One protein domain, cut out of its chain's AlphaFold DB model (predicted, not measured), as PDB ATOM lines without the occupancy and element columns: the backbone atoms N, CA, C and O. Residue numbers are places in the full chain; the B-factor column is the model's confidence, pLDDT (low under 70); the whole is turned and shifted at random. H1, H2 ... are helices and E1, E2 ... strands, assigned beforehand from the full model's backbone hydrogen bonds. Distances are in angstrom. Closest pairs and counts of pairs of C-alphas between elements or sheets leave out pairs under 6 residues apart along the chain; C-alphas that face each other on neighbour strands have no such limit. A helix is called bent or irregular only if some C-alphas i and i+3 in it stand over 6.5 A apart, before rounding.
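AT A GLANCE: This is residues 20 to 170 of the 172 residues of an uncharacterized protein of Rhodococcus opacus (strain B4) (UniProt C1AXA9). A strongly twisted sheet of seven strands is built round the long hairpin E3-E4, with E1 beside E3 and E7 following at the edge beyond E1, and with E6 and E5 beside different stretches of the bent strand E4, E2 following at the edge beyond E5. H3 packs on E7, E1, E3 and E4, H1 packs on E2, E5 and E4, H2 sits beside the strands near E5 and E7, and H4 and H5 lie at one end of the longest axis. The printed part has 151 residues, with five named helices and seven named strands in the order E1 H1 E2 H2 E3 E4 E5 E6 E7 H3 H4 H5. The sheet is branched and mixed, with E1 and E3 its parallel pair, and the class is mixed, helices and strands. The whole is compact, with a radius of gyration of the C-alphas of 15.7 A, and spans 46 by 36 by 31 A.

HOW THE PARTS SIT: E1, residues 20 to 24, has E3, residues 64 to 73, on one side and E7, residues 130 to 134, on the other side. E1 and E3 are parallel at 44 degrees, with N 23 and O 66 2.8 A apart; E1 and E7 are antiparallel at 157 degrees, with N 22 and O 131 2.9 A apart. H1, residues 35 to 41, is on the sheet at a height of 7.4 A. It lies only just over E2, residues 43 to 45, on which 3 of its C-alphas fall, and runs slantwise to the strands, at 50 degrees to E2 on the local plane; the closest C-alphas of H1 and E2 are those of Phe 38 and Trp 44, 5.3 A apart. E2 is the antiparallel neighbour of E5, residues 106 to 111, at 142 degrees, with N 44 and O 107 2.9 A apart. H2, residues 53 to 57, is on the sheet at a height of 7.9 A, over none of the strands. E3, E4, residues 86 to 99, and E5 form a meander, each strand the antiparallel neighbour of the one before; E3 and E4 are a hairpin, and so are E4 and E5. E4 bends by 58 degrees at residue 96. It pairs with E3 over residues 86 to 96, where N 67 and O 93 are 2.9 A apart. On its other side it pairs with E6, residues 119 to 122, over residues 88 to 91, and with E5 over residues 95 to 99; N 121 and O 89 are 2.8 A apart, and N 98 and O 108 2.9 A. H3, residues 139 to 149, is on the sheet, on the opposite face from H2; its closest C-alpha to E7 is that of Trp 141, 6.2 A from that of Val 133. H4, residues 156 to 161, is close to H3 but not clearly touching, at a shallow tilt of 23 degrees, opposite ways; their closest C-alphas, of Glu 140 and Phe 159, are 8.0 A apart. H4 and H5, residues 166 to 169, only just touch, with 3 pairs of C-alphas within 8 A, and only at the corner; Arg 160 and Phe 169 have the closest C-alphas, 5.1 A apart. In H1, H2, H3 and H4 every O i to N i+4 pair is within hydrogen-bond range; H5 is too short for one.

IN THESE COORDINATES: E1 begins at C-alpha 20 (192.377, 191.205, 220.602) and is 13.4 A long. E3 measures 27.7 A and E4 35.8 A, from C-alpha 86 (184.605, 208.013, 204.770) to C-alpha 99. E5 measures 14.2 A, E7 13.5 A and H3 15.1 A. H5 ends at C-alpha 169 (191.555, 207.820, 198.259).

THE WHOLE: The C-alphas of Arg 82 and Pro 101 are the two farthest apart, at 47.3 A. The printed part has no cut. The link from E3 to E4, residues 74 to 85, is long. Mean pLDDT of the printed part is 94.6, and no printed residue is under 70.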
ATOM      1  N   TYR A  20     192.784 189.895 220.105       96.62
ATOM      2  CA  TYR A  20     192.377 191.205 220.602       96.62
ATOM      3  C   TYR A  20     190.916 191.463 220.243       96.62
ATOM      4  O   TYR A  20     190.481 191.237 219.111       96.62
ATOM      5  N   TRP A  21     190.160 192.014 221.188       98.00
ATOM      6  CA  TRP A  21     188.734 192.271 221.018       98.00
ATOM      7  C   TRP A  21     188.460 193.737 220.714       98.00
ATOM      8  O   TRP A  21     188.700 194.620 221.536       98.00
ATOM      9  N   ILE A  22     187.887 194.007 219.545       98.25
ATOM     10  CA  ILE A  22     187.391 195.331 219.176       98.25
ATOM     11  C   ILE A  22     185.872 195.307 219.280       98.25
ATOM     12  O   ILE A  22     185.186 194.666 218.479       98.25
ATOM     13  N   VAL A  23     185.341 196.032 220.261       98.44
ATOM     14  CA  VAL A  23     183.917 196.018 220.589       98.44
ATOM     15  C   VAL A  23     183.236 197.364 220.353       98.44
ATOM     16  O   VAL A  23     183.843 198.434 220.419       98.44
ATOM     17  N   GLY A  24     181.949 197.315 220.024       97.00
ATOM     18  CA  GLY A  24     181.103 198.490 219.845       97.00
ATOM     19  C   GLY A  24     180.445 198.964 221.140       97.00
ATOM     20  O   GLY A  24     180.309 198.213 222.104       97.00
ATOM     21  N   SER A  25     179.971 200.210 221.125       95.25
ATOM     22  CA  SER A  25     178.962 200.694 222.071       95.25
ATOM     23  C   SER A  25     177.545 200.432 221.547       95.25
ATOM     24  O   SER A  25     177.314 200.299 220.340       95.25
ATOM     25  N   GLY A  26     176.571 200.440 222.451       92.12
ATOM     26  CA  GLY A  26     175.155 200.445 222.119       92.12
ATOM     27  C   GLY A  26     174.745 201.676 221.306       92.12
ATOM     28  O   GLY A  26     175.436 202.698 221.248       92.12
ATOM     29  N   SER A  27     173.574 201.592 220.673       85.69
ATOM     30  CA  SER A  27     173.010 202.712 219.916       85.69
ATOM     31  C   SER A  27     172.735 203.912 220.822       85.69
ATOM     32  O   SER A  27     172.060 203.779 221.840       85.69
ATOM     33  N   LYS A  28     173.111 205.120 220.382       82.94
ATOM     34  CA  LYS A  28     172.761 206.371 221.082       82.94
ATOM     35  C   LYS A  28     171.260 206.512 221.365       82.94
ATOM     36  O   LYS A  28     170.878 207.173 222.320       82.94
ATOM     37  N   ARG A  29     170.403 205.888 220.546       84.12
ATOM     38  CA  ARG A  29     168.945 205.910 220.727       84.12
ATOM     39  C   ARG A  29     168.489 205.119 221.955       84.12
ATOM     40  O   ARG A  29     167.488 205.496 222.550       84.12
ATOM     41  N   SER A  30     169.163 204.019 222.301       87.44
ATOM     42  CA  SER A  30     168.795 203.241 223.490       87.44
ATOM     43  C   SER A  30     169.299 203.895 224.773       87.44
ATOM     44  O   SER A  30     168.708 203.665 225.822       87.44
ATOM     45  N   GLY A  31     170.379 204.683 224.693       89.25
ATOM     46  CA  GLY A  31     171.017 205.308 225.853       89.25
ATOM     47  C   GLY A  31     171.624 204.305 226.839       89.25
ATOM     48  O   GLY A  31     171.946 204.687 227.953       89.25
ATOM     49  N   ARG A  32     171.750 203.031 226.446       92.44
ATOM     50  CA  ARG A  32     172.333 201.943 227.248       92.44
ATOM     51  C   ARG A  32     173.605 201.439 226.586       92.44
ATOM     52  O   ARG A  32     173.726 201.546 225.361       92.44
ATOM     53  N   ASN A  33     174.490 200.822 227.365       95.75
ATOM     54  CA  ASN A  33     175.747 200.249 226.879       95.75
ATOM     55  C   ASN A  33     176.613 201.322 226.196       95.75
ATOM     56  O   ASN A  33     177.095 201.138 225.076       95.75
ATOM     57  N   GLN A  34     176.703 202.499 226.815       95.94
ATOM     58  CA  GLN A  34     177.526 203.604 226.332       95.94
ATOM     59  C   GLN A  34     178.936 203.531 226.933       95.94
ATOM     60  O   GLN A  34     179.185 202.809 227.896       95.94
ATOM     61  N   VAL A  35     179.872 204.279 226.349       95.31
ATOM     62  CA  VAL A  35     181.281 204.298 226.778       95.31
ATOM     63  C   VAL A  35     181.400 204.682 228.255       95.31
ATOM     64  O   VAL A  35     182.171 204.080 229.000       95.31
ATOM     65  N   GLU A  36     180.603 205.658 228.683       94.12
ATOM     66  CA  GLU A  36     180.577 206.169 230.049       94.12
ATOM     67  C   GLU A  36     180.084 205.109 231.044       94.12
ATOM     68  O   GLU A  36     180.629 205.007 232.143       94.12
ATOM     69  N   ASP A  37     179.107 204.286 230.641       94.94
ATOM     70  CA  ASP A  37     178.598 203.181 231.459       94.94
ATOM     71  C   ASP A  37     179.709 202.159 231.714       94.94
ATOM     72  O   ASP A  37     179.920 201.746 232.853       94.94
ATOM     73  N   PHE A  38     180.448 201.790 230.661       97.44
ATOM     74  CA  PHE A  38     181.501 200.778 230.741       97.44
ATOM     75  C   PHE A  38     182.641 201.206 231.656       97.44
ATOM     76  O   PHE A  38     183.116 200.420 232.478       97.44
ATOM     77  N   GLN A  39     183.069 202.465 231.530       95.00
ATOM     78  CA  GLN A  39     184.125 203.016 232.369       95.00
ATOM     79  C   GLN A  39     183.703 203.066 233.844       95.00
ATOM     80  O   GLN A  39     184.521 202.788 234.718       95.00
ATOM     81  N   ALA A  40     182.443 203.409 234.122       95.75
ATOM     82  CA  ALA A  40     181.923 203.496 235.483       95.75
ATOM     83  C   ALA A  40     181.723 202.121 236.139       95.75
ATOM     84  O   ALA A  40     181.936 201.985 237.344       95.75
ATOM     85  N   SER A  41     181.307 201.110 235.372       96.81
ATOM     86  CA  SER A  41     181.023 199.765 235.885       96.81
ATOM     87  C   SER A  41     182.248 198.850 235.937       96.81
ATOM     88  O   SER A  41     182.234 197.881 236.697       96.81
ATOM     89  N   GLY A  42     183.287 199.120 235.138       98.12
ATOM     90  CA  GLY A  42     184.367 198.155 234.915       98.12
ATOM     91  C   GLY A  42     183.906 196.937 234.106       98.12
ATOM     92  O   GLY A  42     184.442 195.845 234.269       98.12
ATOM     93  N   GLU A  43     182.876 197.092 233.273       98.31
ATOM     94  CA  GLU A  43     182.266 196.014 232.493       98.31
ATOM     95  C   GLU A  43     181.947 196.510 231.082       98.31
ATOM     96  O   GLU A  43     181.331 197.560 230.912       98.31
ATOM     97  N   TRP A  44     182.322 195.742 230.060       98.69
ATOM     98  CA  TRP A  44     181.745 195.917 228.730       98.69
ATOM     99  C   TRP A  44     180.502 195.033 228.597       98.69
ATOM    100  O   TRP A  44     180.518 193.873 229.009       98.69
ATOM    101  N   ARG A  45     179.434 195.572 227.999       97.88
ATOM    102  CA  ARG A  45     178.163 194.866 227.795       97.88
ATOM    103  C   ARG A  45     177.514 195.239 226.465       97.88
ATOM    104  O   ARG A  45     177.584 196.387 226.029       97.88
ATOM    105  N   MET A  46     176.809 194.287 225.862       97.00
ATOM    106  CA  MET A  46     175.893 194.515 224.743       97.00
ATOM    107  C   MET A  46     174.468 194.047 225.066       97.00
ATOM    108  O   MET A  46     174.233 193.316 226.028       97.00
ATOM    109  N   ASP A  47     173.501 194.502 224.265       95.56
ATOM    110  CA  ASP A  47     172.180 193.868 224.243       95.56
ATOM    111  C   ASP A  47     172.318 192.455 223.638       95.56
ATOM    112  O   ASP A  47     173.157 192.288 222.749       95.56
ATOM    113  N   PRO A  48     171.511 191.466 224.072       95.44
ATOM    114  CA  PRO A  48     171.555 190.114 223.518       95.44
ATOM    115  C   PRO A  48     171.448 190.108 221.993       95.44
ATOM    116  O   PRO A  48     170.541 190.718 221.415       95.44
ATOM    117  N   ASP A  49     172.389 189.423 221.356       95.62
ATOM    118  CA  ASP A  49     172.476 189.275 219.910       95.62
ATOM    119  C   ASP A  49     173.098 187.904 219.594       95.62
ATOM    120  O   ASP A  49     174.316 187.739 219.741       95.62
ATOM    121  N   PRO A  50     172.302 186.932 219.108       96.56
ATOM    122  CA  PRO A  50     172.776 185.581 218.803       96.56
ATOM    123  C   PRO A  50     173.957 185.530 217.827       96.56
ATOM    124  O   PRO A  50     174.671 184.532 217.773       96.56
ATOM    125  N   ARG A  51     174.184 186.594 217.041       95.62
ATOM    126  CA  ARG A  51     175.342 186.698 216.146       95.62
ATOM    127  C   ARG A  51     176.663 186.841 216.905       95.62
ATOM    128  O   ARG A  51     177.701 186.424 216.394       95.62
ATOM    129  N   TYR A  52     176.641 187.484 218.068       97.00
ATOM    130  CA  TYR A  52     177.841 187.832 218.827       97.00
ATOM    131  C   TYR A  52     177.943 187.091 220.157       97.00
ATOM    132  O   TYR A  52     179.049 186.996 220.680       97.00
ATOM    133  N   GLU A  53     176.845 186.537 220.674       97.75
ATOM    134  CA  GLU A  53     176.826 185.770 221.924       97.75
ATOM    135  C   GLU A  53     177.925 184.694 222.006       97.75
ATOM    136  O   GLU A  53     178.671 184.713 222.985       97.75
ATOM    137  N   PRO A  54     178.134 183.831 220.986       96.94
ATOM    138  CA  PRO A  54     179.229 182.858 221.019       96.94
ATOM    139  C   PRO A  54     180.610 183.514 221.137       96.94
ATOM    140  O   PRO A  54     181.419 183.100 221.957       96.94
ATOM    141  N   LYS A  55     180.848 184.615 220.409       96.69
ATOM    142  CA  LYS A  55     182.130 185.336 220.462       96.69
ATOM    143  C   LYS A  55     182.411 185.916 221.849       96.69
ATOM    144  O   LYS A  55     183.556 185.957 222.273       96.69
ATOM    145  N   VAL A  56     181.377 186.399 222.543       98.00
ATOM    146  CA  VAL A  56     181.524 186.923 223.911       98.00
ATOM    147  C   VAL A  56     181.769 185.791 224.905       98.00
ATOM    148  O   VAL A  56     182.554 185.967 225.830       98.00
ATOM    149  N   ILE A  57     181.150 184.622 224.711       97.69
ATOM    150  CA  ILE A  57     181.448 183.422 225.511       97.69
ATOM    151  C   ILE A  57     182.924 183.024 225.362       97.69
ATOM    152  O   ILE A  57     183.545 182.650 226.354       97.69
ATOM    153  N   ASP A  58     183.492 183.164 224.165       95.94
ATOM    154  CA  ASP A  58     184.880 182.783 223.877       95.94
ATOM    155  C   ASP A  58     185.935 183.761 224.420       95.94
ATOM    156  O   ASP A  58     187.115 183.415 224.444       95.94
ATOM    157  N   MET A  59     185.543 184.955 224.883       97.06
ATOM    158  CA  MET A  59     186.463 185.930 225.483       97.06
ATOM    159  C   MET A  59     187.112 185.389 226.762       97.06
ATOM    160  O   MET A  59     186.426 184.890 227.662       97.06
ATOM    161  N   ARG A  60     188.427 185.562 226.909       96.44
ATOM    162  CA  ARG A  60     189.206 184.993 228.017       96.44
ATOM    163  C   ARG A  60     189.834 186.058 228.901       96.44
ATOM    164  O   ARG A  60     190.225 187.138 228.468       96.44
ATOM    165  N   VAL A  61     189.978 185.708 230.178       97.31
ATOM    166  CA  VAL A  61     190.726 186.516 231.148       97.31
ATOM    167  C   VAL A  61     192.173 186.673 230.677       97.31
ATOM    168  O   VAL A  61     192.823 185.692 230.323       97.31
ATOM    169  N   GLY A  62     192.678 187.907 230.702       96.69
ATOM    170  CA  GLY A  62     194.012 188.274 230.224       96.69
ATOM    171  C   GLY A  62     194.051 188.813 228.791       96.69
ATOM    172  O   GLY A  62     195.016 189.490 228.439       96.69
ATOM    173  N   GLU A  63     193.011 188.594 227.983       97.00
ATOM    174  CA  GLU A  63     192.930 189.158 226.631       97.00
ATOM    175  C   GLU A  63     192.647 190.666 226.667       97.00
ATOM    176  O   GLU A  63     192.034 191.200 227.601       97.00
ATOM    177  N   ARG A  64     193.107 191.377 225.632       97.88
ATOM    178  CA  ARG A  64     192.951 192.832 225.526       97.88
ATOM    179  C   ARG A  64     191.681 193.176 224.760       97.88
ATOM    180  O   ARG A  64     191.372 192.577 223.733       97.88
ATOM    181  N   ILE A  65     190.966 194.186 225.243       98.62
ATOM    182  CA  ILE A  65     189.698 194.650 224.676       98.62
ATOM    183  C   ILE A  65     189.706 196.166 224.506       98.62
ATOM    184  O   ILE A  65     190.262 196.888 225.332       98.62
ATOM    185  N   THR A  66     189.088 196.669 223.439       98.50
ATOM    186  CA  THR A  66     188.928 198.103 223.182       98.50
ATOM    187  C   THR A  66     187.526 198.449 222.696       98.50
ATOM    188  O   THR A  66     186.933 197.729 221.894       98.50
ATOM    189  N   VAL A  67     186.995 199.577 223.173       98.38
ATOM    190  CA  VAL A  67     185.675 200.089 222.800       98.38
ATOM    191  C   VAL A  67     185.819 201.148 221.719       98.38
ATOM    192  O   VAL A  67     186.526 202.144 221.898       98.38
ATOM    193  N   ARG A  68     185.074 200.984 220.626       96.81
ATOM    194  CA  ARG A  68     185.003 201.954 219.535       96.81
ATOM    195  C   ARG A  68     183.582 202.374 219.181       96.81
ATOM    196  O   ARG A  68     182.621 201.616 219.304       96.81
ATOM    197  N   THR A  69     183.468 203.553 218.586       95.69
ATOM    198  CA  THR A  69     182.270 203.982 217.851       95.69
ATOM    199  C   THR A  69     182.580 204.127 216.373       95.69
ATOM    200  O   THR A  69     183.699 204.475 216.012       95.69
ATOM    201  N   ARG A  70     181.581 203.915 215.514       93.56
ATOM    202  CA  ARG A  70     181.693 204.115 214.063       93.56
ATOM    203  C   ARG A  70     180.876 205.307 213.612       93.56
ATOM    204  O   ARG A  70     179.779 205.532 214.126       93.56
ATOM    205  N   LYS A  71     181.375 206.023 212.611       92.75
ATOM    206  CA  LYS A  71     180.620 207.055 211.898       92.75
ATOM    207  C   LYS A  71     181.201 207.275 210.512       92.75
ATOM    208  O   LYS A  71     182.359 206.965 210.265       92.75
ATOM    209  N   ASN A  72     180.391 207.864 209.645       92.88
ATOM    210  CA  ASN A  72     180.877 208.417 208.394       92.88
ATOM    211  C   ASN A  72     181.197 209.900 208.589       92.88
ATOM    212  O   ASN A  72     180.430 210.612 209.239       92.88
ATOM    213  N   VAL A  73     182.319 210.354 208.038       92.50
ATOM    214  CA  VAL A  73     182.764 211.750 208.074       92.50
ATOM    215  C   VAL A  73     183.034 212.270 206.667       92.50
ATOM    216  O   VAL A  73     183.444 211.526 205.772       92.50
ATOM    217  N   THR A  74     182.806 213.567 206.492       90.56
ATOM    218  CA  THR A  74     183.145 214.336 205.285       90.56
ATOM    219  C   THR A  74     184.142 215.456 205.572       90.56
ATOM    220  O   THR A  74     184.664 216.055 204.640       90.56
ATOM    221  N   ASP A  75     184.437 215.722 206.839       83.75
ATOM    222  CA  ASP A  75     185.276 216.836 207.278       83.75
ATOM    223  C   ASP A  75     186.379 216.308 208.212       83.75
ATOM    224  O   ASP A  75     186.264 215.197 208.740       83.75
ATOM    225  N   ASP A  76     187.444 217.091 208.401       80.62
ATOM    226  CA  ASP A  76     188.581 216.787 209.290       80.62
ATOM    227  C   ASP A  76     189.279 215.448 208.994       80.62
ATOM    228  O   ASP A  76     189.462 214.580 209.859       80.62
ATOM    229  N   VAL A  77     189.665 215.276 207.730       86.56
ATOM    230  CA  VAL A  77     190.343 214.078 207.229       86.56
ATOM    231  C   VAL A  77     191.760 214.427 206.757       86.56
ATOM    232  O   VAL A  77     191.940 215.469 206.126       86.56
ATOM    233  N   PRO A  78     192.778 213.594 207.039       90.38
ATOM    234  CA  PRO A  78     194.177 213.950 206.788       90.38
ATOM    235  C   PRO A  78     194.631 213.763 205.325       90.38
ATOM    236  O   PRO A  78     195.823 213.823 205.045       90.38
ATOM    237  N   PHE A  79     193.708 213.531 204.385       90.12
ATOM    238  CA  PHE A  79     193.997 213.303 202.965       90.12
ATOM    239  C   PHE A  79     192.828 213.725 202.060       90.12
ATOM    240  O   PHE A  79     191.706 213.932 202.525       90.12
ATOM    241  N   ASP A  80     193.084 213.839 200.751       88.81
ATOM    242  CA  ASP A  80     192.060 214.183 199.758       88.81
ATOM    243  C   ASP A  80     191.035 213.050 199.594       88.81
ATOM    244  O   ASP A  80     191.354 211.945 199.146       88.81
ATOM    245  N   ARG A  81     189.779 213.346 199.939       89.75
ATOM    246  CA  ARG A  81     188.658 212.405 199.849       89.75
ATOM    247  C   ARG A  81     187.927 212.422 198.507       89.75
ATOM    248  O   ARG A  81     187.034 211.597 198.315       89.75
ATOM    249  N   ARG A  82     188.246 213.346 197.590       89.88
ATOM    250  CA  ARG A  82     187.602 213.475 196.263       89.88
ATOM    251  C   ARG A  82     186.069 213.442 196.340       89.88
ATOM    252  O   ARG A  82     185.423 212.643 195.670       89.88
ATOM    253  N   ASP A  83     185.512 214.233 197.254       88.50
ATOM    254  CA  ASP A  83     184.080 214.302 197.585       88.50
ATOM    255  C   ASP A  83     183.428 213.021 198.142       88.50
ATOM    256  O   ASP A  83     182.245 213.031 198.489       88.50
ATOM    257  N   ASN A  84     184.184 211.943 198.361       89.94
ATOM    258  CA  ASN A  84     183.665 210.723 198.974       89.94
ATOM    259  C   ASN A  84     183.446 210.898 200.484       89.94
ATOM    260  O   ASN A  84     184.160 211.644 201.157       89.94
ATOM    261  N   SER A  85     182.456 210.178 201.016       90.38
ATOM    262  CA  SER A  85     182.271 209.979 202.456       90.38
ATOM    263  C   SER A  85     183.186 208.861 202.955       90.38
ATOM    264  O   SER A  85     183.467 207.915 202.212       90.38
ATOM    265  N   MET A  86     183.650 208.960 204.201       90.12
ATOM    266  CA  MET A  86     184.605 208.013 204.770       90.12
ATOM    267  C   MET A  86     184.133 207.446 206.093       90.12
ATOM    268  O   MET A  86     183.792 208.194 207.004       90.12
ATOM    269  N   SER A  87     184.183 206.124 206.210       91.44
ATOM    270  CA  SER A  87     183.951 205.452 207.482       91.44
ATOM    271  C   SER A  87     185.185 205.570 208.371       91.44
ATOM    272  O   SER A  87     186.318 205.393 207.910       91.44
ATOM    273  N   VAL A  88     184.959 205.882 209.644       95.50
ATOM    274  CA  VAL A  88     185.993 205.995 210.674       95.50
ATOM    275  C   VAL A  88     185.561 205.281 211.951       95.50
ATOM    276  O   VAL A  88     184.365 205.165 212.248       95.50
ATOM    277  N   MET A  89     186.545 204.826 212.723       96.88
ATOM    278  CA  MET A  89     186.375 204.309 214.080       96.88
ATOM    279  C   MET A  89     187.033 205.274 215.063       96.88
ATOM    280  O   MET A  89     188.213 205.571 214.932       96.88
ATOM    281  N   ASP A  90     186.282 205.761 216.044       96.88
ATOM    282  CA  ASP A  90     186.842 206.491 217.186       96.88
ATOM    283  C   ASP A  90     187.024 205.485 218.338       96.88
ATOM    284  O   ASP A  90     186.044 204.846 218.732       96.88
ATOM    285  N   PHE A  91     188.248 205.322 218.845       97.75
ATOM    286  CA  PHE A  91     188.608 204.413 219.943       97.75
ATOM    287  C   PHE A  91     188.598 205.159 221.280       97.75
ATOM    288  O   PHE A  91     189.284 206.171 221.430       97.75
ATOM    289  N   HIS A  92     187.806 204.670 222.237       97.38
ATOM    290  CA  HIS A  92     187.475 205.384 223.479       97.38
ATOM    291  C   HIS A  92     188.123 204.785 224.723       97.38
ATOM    292  O   HIS A  92     188.662 205.515 225.549       97.38
ATOM    293  N   LEU A  93     188.052 203.461 224.859       97.56
ATOM    294  CA  LEU A  93     188.578 202.722 226.007       97.56
ATOM    295  C   LEU A  93     189.417 201.559 225.517       97.56
ATOM    296  O   LEU A  93     189.121 200.980 224.473       97.56
ATOM    297  N   ARG A  94     190.407 201.167 226.308       97.88
ATOM    298  CA  ARG A  94     191.071 199.873 226.182       97.88
ATOM    299  C   ARG A  94     191.403 199.333 227.565       97.88
ATOM    300  O   ARG A  94     191.487 200.107 228.520       97.88
ATOM    301  N   GLY A  95     191.542 198.025 227.679       98.00
ATOM    302  CA  GLY A  95     191.810 197.372 228.949       98.00
ATOM    303  C   GLY A  95     192.062 195.883 228.792       98.00
ATOM    304  O   GLY A  95     192.210 195.375 227.676       98.00
ATOM    305  N   VAL A  96     192.102 195.200 229.931       98.44
ATOM    306  CA  VAL A  96     192.329 193.755 230.028       98.44
ATOM    307  C   VAL A  96     191.104 193.096 230.643       98.44
ATOM    308  O   VAL A  96     190.571 193.568 231.650       98.44
ATOM    309  N   ILE A  97     190.643 192.005 230.039       98.62
ATOM    310  CA  ILE A  97     189.514 191.229 230.550       98.62
ATOM    311  C   ILE A  97     189.931 190.546 231.855       98.62
ATOM    312  O   ILE A  97     190.945 189.850 231.908       98.62
ATOM    313  N   THR A  98     189.143 190.740 232.911       98.62
ATOM    314  CA  THR A  98     189.418 190.210 234.259       98.62
ATOM    315  C   THR A  98     188.465 189.099 234.680       98.62
ATOM    316  O   THR A  98     188.817 188.301 235.543       98.62
ATOM    317  N   ASP A  99     187.277 189.024 234.075       98.62
ATOM    318  CA  ASP A  99     186.272 187.998 234.357       98.62
ATOM    319  C   ASP A  99     185.299 187.871 233.176       98.62
ATOM    320  O   ASP A  99     184.921 188.878 232.571       98.62
ATOM    321  N   ASN A 100     184.855 186.650 232.885       98.44
ATOM    322  CA  ASN A 100     183.794 186.377 231.918       98.44
ATOM    323  C   ASN A 100     182.727 185.500 232.596       98.44
ATOM    324  O   ASN A 100     182.988 184.323 232.855       98.44
ATOM    325  N   PRO A 101     181.528 186.037 232.890       97.69
ATOM    326  CA  PRO A 101     180.469 185.277 233.548       97.69
ATOM    327  C   PRO A 101     179.851 184.188 232.654       97.69
ATOM    328  O   PRO A 101     179.063 183.382 233.149       97.69
ATOM    329  N   GLY A 102     180.162 184.169 231.352       97.69
ATOM    330  CA  GLY A 102     179.601 183.217 230.394       97.69
ATOM    331  C   GLY A 102     178.148 183.512 230.013       97.69
ATOM    332  O   GLY A 102     177.446 182.615 229.553       97.69
ATOM    333  N   ASP A 103     177.677 184.752 230.202       98.00
ATOM    334  CA  ASP A 103     176.312 185.173 229.845       98.00
ATOM    335  C   ASP A 103     176.149 185.513 228.349       98.00
ATOM    336  O   ASP A 103     175.045 185.817 227.897       98.00
ATOM    337  N   GLY A 104     177.248 185.484 227.587       98.00
ATOM    338  CA  GLY A 104     177.294 185.814 226.162       98.00
ATOM    339  C   GLY A 104     177.054 187.288 225.844       98.00
ATOM    340  O   GLY A 104     176.963 187.652 224.678       98.00
ATOM    341  N   CYS A 105     176.959 188.160 226.845       97.94
ATOM    342  CA  CYS A 105     176.620 189.567 226.644       97.94
ATOM    343  C   CYS A 105     177.560 190.531 227.365       97.94
ATOM    344  O   CYS A 105     177.480 191.732 227.098       97.94
ATOM    345  N   SER A 106     178.414 190.058 228.276       98.50
ATOM    346  CA  SER A 106     179.293 190.915 229.067       98.50
ATOM    347  C   SER A 106     180.614 190.268 229.472       98.50
ATOM    348  O   SER A 106     180.718 189.051 229.585       98.50
ATOM    349  N   VAL A 107     181.608 191.117 229.735       98.81
ATOM    350  CA  VAL A 107     182.873 190.764 230.395       98.81
ATOM    351  C   VAL A 107     183.291 191.886 231.341       98.81
ATOM    352  O   VAL A 107     183.089 193.068 231.041       98.81
ATOM    353  N   LYS A 108     183.909 191.542 232.474       98.81
ATOM    354  CA  LYS A 108     184.545 192.541 233.342       98.81
ATOM    355  C   LYS A 108     185.909 192.900 232.792       98.81
ATOM    356  O   LYS A 108     186.660 192.037 232.335       98.81
ATOM    357  N   VAL A 109     186.243 194.179 232.872       98.75
ATOM    358  CA  VAL A 109     187.444 194.742 232.273       98.75
ATOM    359  C   VAL A 109     188.106 195.683 233.261       98.75
ATOM    360  O   VAL A 109     187.482 196.594 233.805       98.75
ATOM    361  N   GLU A 110     189.402 195.487 233.456       98.62
ATOM    362  CA  GLU A 110     190.246 196.508 234.054       98.62
ATOM    363  C   GLU A 110     190.596 197.527 232.967       98.62
ATOM    364  O   GLU A 110     191.452 197.291 232.110       98.62
ATOM    365  N   TRP A 111     189.857 198.638 232.948       98.38
ATOM    366  CA  TRP A 111     190.063 199.709 231.980       98.38
ATOM    367  C   TRP A 111     191.317 200.521 232.301       98.38
ATOM    368  O   TRP A 111     191.540 200.938 233.440       98.38
ATOM    369  N   GLU A 112     192.089 200.842 231.266       97.06
ATOM    370  CA  GLU A 112     193.114 201.875 231.349       97.06
ATOM    371  C   GLU A 112     192.471 203.266 231.490       97.06
ATOM    372  O   GLU A 112     191.284 203.484 231.216       97.06
ATOM    373  N   LYS A 113     193.269 204.262 231.892       93.19
ATOM    374  CA  LYS A 113     192.798 205.649 231.942       93.19
ATOM    375  C   LYS A 113     192.454 206.129 230.529       93.19
ATOM    376  O   LYS A 113     193.342 206.278 229.695       93.19
ATOM    377  N   ALA A 114     191.178 206.438 230.303       90.00
ATOM    378  CA  ALA A 114     190.701 206.968 229.032       90.00
ATOM    379  C   ALA A 114     191.461 208.242 228.622       90.00
ATOM    380  O   ALA A 114     191.677 209.150 229.437       90.00
ATOM    381  N   ALA A 115     191.836 208.321 227.346       87.38
ATOM    382  CA  ALA A 115     192.376 209.543 226.771       87.38
ATOM    383  C   ALA A 115     191.288 210.637 226.742       87.38
ATOM    384  O   ALA A 115     190.118 210.326 226.508       87.38
ATOM    385  N   PRO A 116     191.634 211.928 226.915       88.31
ATOM    386  CA  PRO A 116     190.650 213.017 226.863       88.31
ATOM    387  C   PRO A 116     189.923 213.135 225.519       88.31
ATOM    388  O   PRO A 116     188.852 213.732 225.437       88.31
ATOM    389  N   THR A 117     190.525 212.630 224.442       92.12
ATOM    390  CA  THR A 117     189.952 212.651 223.099       92.12
ATOM    391  C   THR A 117     190.160 211.288 222.442       92.12
ATOM    392  O   THR A 117     191.298 210.815 222.412       92.12
ATOM    393  N   PRO A 118     189.094 210.664 221.907       94.75
ATOM    394  CA  PRO A 118     189.200 209.397 221.193       94.75
ATOM    395  C   PRO A 118     190.130 209.500 219.984       94.75
ATOM    396  O   PRO A 118     190.013 210.437 219.186       94.75
ATOM    397  N   ARG A 119     191.025 208.521 219.817       95.38
ATOM    398  CA  ARG A 119     191.871 208.430 218.619       95.38
ATOM    399  C   ARG A 119     191.033 207.906 217.457       95.38
ATOM    400  O   ARG A 119     190.267 206.956 217.616       95.38
ATOM    401  N   ARG A 120     191.171 208.539 216.293       96.31
ATOM    402  CA  ARG A 120     190.404 208.203 215.092       96.31
ATOM    403  C   ARG A 120     191.224 207.351 214.134       96.31
ATOM    404  O   ARG A 120     192.327 207.735 213.771       96.31
ATOM    405  N   TYR A 121     190.621 206.262 213.686       96.88
ATOM    406  CA  TYR A 121     191.136 205.351 212.676       96.88
ATOM    407  C   TYR A 121     190.275 205.425 211.413       96.88
ATOM    408  O   TYR A 121     189.043 205.468 211.497       96.88
ATOM    409  N   TYR A 122     190.901 205.445 210.244       95.12
ATOM    410  CA  TYR A 122     190.265 205.750 208.965       95.12
ATOM    411  C   TYR A 122     190.146 204.506 208.068       95.12
ATOM    412  O   TYR A 122     191.005 203.629 208.086       95.12
ATOM    413  N   LEU A 123     189.104 204.464 207.228       93.12
ATOM    414  CA  LEU A 123     188.888 203.482 206.152       93.12
ATOM    415  C   LEU A 123     188.548 202.053 206.604       93.12
ATOM    416  O   LEU A 123     187.407 201.628 206.424       93.12
ATOM    417  N   TYR A 124     189.507 201.303 207.145       91.94
ATOM    418  CA  TYR A 124     189.370 199.879 207.471       91.94
ATOM    419  C   TYR A 124     188.487 199.685 208.714       91.94
ATOM    420  O   TYR A 124     188.958 199.550 209.842       91.94
ATOM    421  N   THR A 125     187.168 199.746 208.508       89.94
ATOM    422  CA  THR A 125     186.158 199.728 209.571       89.94
ATOM    423  C   THR A 125     185.227 198.522 209.437       89.94
ATOM    424  O   THR A 125     184.369 198.501 208.555       89.94
ATOM    425  N   SER A 126     185.334 197.548 210.340       90.12
ATOM    426  CA  SER A 126     184.384 196.425 210.410       90.12
ATOM    427  C   SER A 126     182.987 196.899 210.821       90.12
ATOM    428  O   SER A 126     182.882 197.850 211.599       90.12
ATOM    429  N   GLN A 127     181.918 196.234 210.364       89.62
ATOM    430  CA  GLN A 127     180.536 196.449 210.832       89.62
ATOM    431  C   GLN A 127     180.159 195.623 212.074       89.62
ATOM    432  O   GLN A 127     179.139 195.899 212.712       89.62
ATOM    433  N   ASP A 128     181.025 194.725 212.532       93.62
ATOM    434  CA  ASP A 128     180.717 193.841 213.655       93.62
ATOM    435  C   ASP A 128     180.735 194.578 214.999       93.62
ATOM    436  O   ASP A 128     181.549 195.483 215.210       93.62
ATOM    437  N   THR A 129     179.802 194.246 215.893       94.75
ATOM    438  CA  THR A 129     179.797 194.763 217.274       94.75
ATOM    439  C   THR A 129     180.869 194.082 218.108       94.75
ATOM    440  O   THR A 129     181.482 194.752 218.925       94.75
ATOM    441  N   VAL A 130     181.113 192.790 217.876       97.62
ATOM    442  CA  VAL A 130     182.182 192.013 218.514       97.62
ATOM    443  C   VAL A 130     183.094 191.472 217.422       97.62
ATOM    444  O   VAL A 130     182.698 190.603 216.634       97.62
ATOM    445  N   TRP A 131     184.296 192.039 217.344       96.56
ATOM    446  CA  TRP A 131     185.269 191.759 216.297       96.56
ATOM    447  C   TRP A 131     186.596 191.286 216.906       96.56
ATOM    448  O   TRP A 131     187.327 192.113 217.453       96.56
ATOM    449  N   PRO A 132     186.903 189.979 216.828       95.56
ATOM    450  CA  PRO A 132     188.225 189.473 217.166       95.56
ATOM    451  C   PRO A 132     189.214 189.790 216.043       95.56
ATOM    452  O   PRO A 132     188.883 189.670 214.858       95.56
ATOM    453  N   VAL A 133     190.425 190.181 216.420       94.44
ATOM    454  CA  VAL A 133     191.557 190.375 215.512       94.44
ATOM    455  C   VAL A 133     192.794 189.695 216.088       94.44
ATOM    456  O   VAL A 133     193.044 189.762 217.288       94.44
ATOM    457  N   GLY A 134     193.551 189.026 215.225       92.31
ATOM    458  CA  GLY A 134     194.787 188.330 215.578       92.31
ATOM    459  C   GLY A 134     196.029 189.092 215.144       92.31
ATOM    460  O   GLY A 134     196.093 189.573 214.009       92.31
ATOM    461  N   ARG A 135     197.041 189.155 216.006       89.88
ATOM    462  CA  ARG A 135     198.373 189.630 215.610       89.88
ATOM    463  C   ARG A 135     199.048 188.628 214.662       89.88
ATOM    464  O   ARG A 135     198.783 187.434 214.726       89.88
ATOM    465  N   ASN A 136     199.914 189.112 213.776       89.19
ATOM    466  CA  ASN A 136     200.679 188.359 212.773       89.19
ATOM    467  C   ASN A 136     199.833 187.588 211.741       89.19
ATOM    468  O   ASN A 136     200.370 186.771 210.993       89.19
ATOM    469  N   MET A 137     198.523 187.842 211.672       88.19
ATOM    470  CA  MET A 137     197.633 187.178 210.713       88.19
ATOM    471  C   MET A 137     197.587 187.911 209.370       88.19
ATOM    472  O   MET A 137     197.514 187.280 208.316       88.19
ATOM    473  N   ARG A 138     197.608 189.250 209.399       91.50
ATOM    474  CA  ARG A 138     197.655 190.110 208.210       91.50
ATOM    475  C   ARG A 138     198.064 191.545 208.572       91.50
ATOM    476  O   ARG A 138     197.692 192.007 209.653       91.50
ATOM    477  N   PRO A 139     198.702 192.290 207.650       93.94
ATOM    478  CA  PRO A 139     199.191 193.642 207.931       93.94
ATOM    479  C   PRO A 139     198.107 194.620 208.404       93.94
ATOM    480  O   PRO A 139     198.367 195.456 209.260       93.94
ATOM    481  N   GLU A 140     196.874 194.510 207.891       95.00
ATOM    482  CA  GLU A 140     195.770 195.387 208.304       95.00
ATOM    483  C   GLU A 140     195.379 195.196 209.771       95.00
ATOM    484  O   GLU A 140     194.923 196.139 210.414       95.00
ATOM    485  N   TRP A 141     195.503 193.971 210.286       95.56
ATOM    486  CA  TRP A 141     195.210 193.669 211.685       95.56
ATOM    487  C   TRP A 141     196.362 194.093 212.579       95.56
ATOM    488  O   TRP A 141     196.107 194.646 213.642       95.56
ATOM    489  N   ASP A 142     197.602 193.910 212.131       95.38
ATOM    490  CA  ASP A 142     198.775 194.362 212.874       95.38
ATOM    491  C   ASP A 142     198.783 195.884 213.056       95.38
ATOM    492  O   ASP A 142     198.976 196.353 214.177       95.38
ATOM    493  N   ASP A 143     198.483 196.650 212.001       97.69
ATOM    494  CA  ASP A 143     198.344 198.111 212.091       97.69
ATOM    495  C   ASP A 143     197.203 198.513 213.037       97.69
ATOM    496  O   ASP A 143     197.390 199.313 213.954       97.69
ATOM    497  N   LEU A 144     196.035 197.880 212.890       97.69
ATOM    498  CA  LEU A 144     194.874 198.142 213.735       97.69
ATOM    499  C   LEU A 144     195.142 197.836 215.215       97.69
ATOM    500  O   LEU A 144     194.727 198.601 216.090       97.69
ATOM    501  N   ILE A 145     195.823 196.726 215.504       97.00
ATOM    502  CA  ILE A 145     196.208 196.339 216.862       97.00
ATOM    503  C   ILE A 145     197.216 197.348 217.411       97.00
ATOM    504  O   ILE A 145     197.004 197.878 218.503       97.00
ATOM    505  N   ALA A 146     198.277 197.653 216.662       97.44
ATOM    506  CA  ALA A 146     199.299 198.607 217.081       97.44
ATOM    507  C   ALA A 146     198.692 199.991 217.366       97.44
ATOM    508  O   ALA A 146     199.027 200.634 218.363       97.44
ATOM    509  N   PHE A 147     197.728 200.418 216.550       97.94
ATOM    510  CA  PHE A 147     196.997 201.658 216.756       97.94
ATOM    511  C   PHE A 147     196.123 201.630 218.011       97.94
ATOM    512  O   PHE A 147     196.202 202.527 218.857       97.94
ATOM    513  N   ALA A 148     195.260 200.622 218.138       97.38
ATOM    514  CA  ALA A 148     194.249 200.586 219.188       97.38
ATOM    515  C   ALA A 148     194.845 200.288 220.571       97.38
ATOM    516  O   ALA A 148     194.343 200.770 221.590       97.38
ATOM    517  N   PHE A 149     195.929 199.516 220.615       96.50
ATOM    518  CA  PHE A 149     196.452 198.942 221.847       96.50
ATOM    519  C   PHE A 149     197.867 199.405 222.204       96.50
ATOM    520  O   PHE A 149     198.185 199.430 223.392       96.50
ATOM    521  N   ASP A 150     198.690 199.808 221.235       95.62
ATOM    522  CA  ASP A 150     200.121 200.081 221.459       95.62
ATOM    523  C   ASP A 150     200.516 201.537 221.135       95.62
ATOM    524  O   ASP A 150     201.693 201.858 220.958       95.62
ATOM    525  N   ASP A 151     199.520 202.428 221.067       95.25
ATOM    526  CA  ASP A 151     199.668 203.876 220.857       95.25
ATOM    527  C   ASP A 151     200.422 204.273 219.575       95.25
ATOM    528  O   ASP A 151     200.895 205.403 219.458       95.25
ATOM    529  N   GLN A 152     200.496 203.379 218.585       97.56
ATOM    530  CA  GLN A 152     201.096 203.680 217.284       97.56
ATOM    531  C   GLN A 152     200.127 204.450 216.391       97.56
ATOM    532  O   GLN A 152     198.910 204.397 216.587       97.56
ATOM    533  N   ASP A 153     200.653 205.204 215.433       97.06
ATOM    534  CA  ASP A 153     199.841 205.865 214.412       97.06
ATOM    535  C   ASP A 153     199.455 204.883 213.304       97.06
ATOM    536  O   ASP A 153     200.181 203.935 213.024       97.06
ATOM    537  N   GLN A 154     198.294 205.121 212.693       97.38
ATOM    538  CA  GLN A 154     197.810 204.329 211.566       97.38
ATOM    539  C   GLN A 154     198.664 204.611 210.324       97.38
ATOM    540  O   GLN A 154     198.876 205.779 209.981       97.38
ATOM    541  N   ASP A 155     199.031 203.574 209.572       97.12
ATOM    542  CA  ASP A 155     199.584 203.723 208.224       97.12
ATOM    543  C   ASP A 155     198.479 204.076 207.210       97.12
ATOM    544  O   ASP A 155     197.963 203.255 206.447       97.12
ATOM    545  N   ILE A 156     198.054 205.339 207.229       95.19
ATOM    546  CA  ILE A 156     196.958 205.842 206.391       95.19
ATOM    547  C   ILE A 156     197.265 205.665 204.898       95.19
ATOM    548  O   ILE A 156     196.358 205.340 204.124       95.19
ATOM    549  N   ASP A 157     198.517 205.855 204.487       95.12
ATOM    550  CA  ASP A 157     198.916 205.749 203.084       95.12
ATOM    551  C   ASP A 157     198.843 204.305 202.588       95.12
ATOM    552  O   ASP A 157     198.369 204.074 201.469       95.12
ATOM    553  N   TYR A 158     199.188 203.327 203.429       95.38
ATOM    554  CA  TYR A 158     198.946 201.918 203.137       95.38
ATOM    555  C   TYR A 158     197.461 201.652 202.850       95.38
ATOM    556  O   TYR A 158     197.122 201.160 201.769       95.38
ATOM    557  N   PHE A 159     196.546 202.048 203.747       94.81
ATOM    558  CA  PHE A 159     195.111 201.777 203.563       94.81
ATOM    559  C   PHE A 159     194.510 202.490 202.358       94.81
ATOM    560  O   PHE A 159     193.710 201.900 201.629       94.81
ATOM    561  N   ARG A 160     194.886 203.750 202.124       94.69
ATOM    562  CA  ARG A 160     194.406 204.531 200.975       94.69
ATOM    563  C   ARG A 160     194.746 203.861 199.651       94.69
ATOM    564  O   ARG A 160     193.953 203.971 198.720       94.69
ATOM    565  N   ASN A 161     195.877 203.164 199.576       94.56
ATOM    566  CA  ASN A 161     196.391 202.539 198.360       94.56
ATOM    567  C   ASN A 161     196.020 201.051 198.198       94.56
ATOM    568  O   ASN A 161     196.324 200.450 197.166       94.56
ATOM    569  N   LEU A 162     195.294 200.450 199.147       93.44
ATOM    570  CA  LEU A 162     194.698 199.125 198.948       93.44
ATOM    571  C   LEU A 162     193.635 199.162 197.840       93.44
ATOM    572  O   LEU A 162     192.895 200.138 197.706       93.44
ATOM    573  N   GLN A 163     193.493 198.064 197.086       91.69
ATOM    574  CA  GLN A 163     192.669 198.003 195.863       91.69
ATOM    575  C   GLN A 163     191.237 198.546 196.026       91.69
ATOM    576  O   GLN A 163     190.702 199.167 195.109       91.69
ATOM    577  N   PHE A 164     190.614 198.334 197.188       89.38
ATOM    578  CA  PHE A 164     189.251 198.792 197.470       89.38
ATOM    579  C   PHE A 164     189.141 200.313 197.698       89.38
ATOM    580  O   PHE A 164     188.115 200.926 197.376       89.38
ATOM    581  N   TRP A 165     190.174 200.940 198.263       93.00
ATOM    582  CA  TRP A 165     190.192 202.366 198.605       93.00
ATOM    583  C   TRP A 165     190.927 203.217 197.570       93.00
ATOM    584  O   TRP A 165     190.525 204.365 197.365       93.00
ATOM    585  N   ALA A 166     191.892 202.650 196.844       93.25
ATOM    586  CA  ALA A 166     192.739 203.357 195.886       93.25
ATOM    587  C   ALA A 166     191.973 204.231 194.875       93.25
ATOM    588  O   ALA A 166     192.316 205.408 194.740       93.25
ATOM    589  N   PRO A 167     190.871 203.771 194.243       92.12
ATOM    590  CA  PRO A 167     190.129 204.612 193.298       92.12
ATOM    591  C   PRO A 167     189.567 205.900 193.923       92.12
ATOM    592  O   PRO A 167     189.441 206.925 193.251       92.12
ATOM    593  N   ARG A 168     189.233 205.859 195.219       91.31
ATOM    594  CA  ARG A 168     188.621 206.974 195.955       91.31
ATOM    595  C   ARG A 168     189.649 207.831 196.688       91.31
ATOM    596  O   ARG A 168     189.490 209.045 196.719       91.31
ATOM    597  N   PHE A 169     190.681 207.207 197.253       92.44
ATOM    598  CA  PHE A 169     191.555 207.820 198.259       92.44
ATOM    599  C   PHE A 169     193.054 207.636 198.000       92.44
ATOM    600  O   PHE A 169     193.858 208.324 198.630       92.44
ATOM    601  N   GLY A 170     193.430 206.719 197.107       90.88
ATOM    602  CA  GLY A 170     194.823 206.364 196.846       90.88
ATOM    603  C   GLY A 170     195.598 207.462 196.141       90.88
ATOM    604  O   GLY A 170     195.026 208.408 195.587       90.88
TER     605      GLY A 170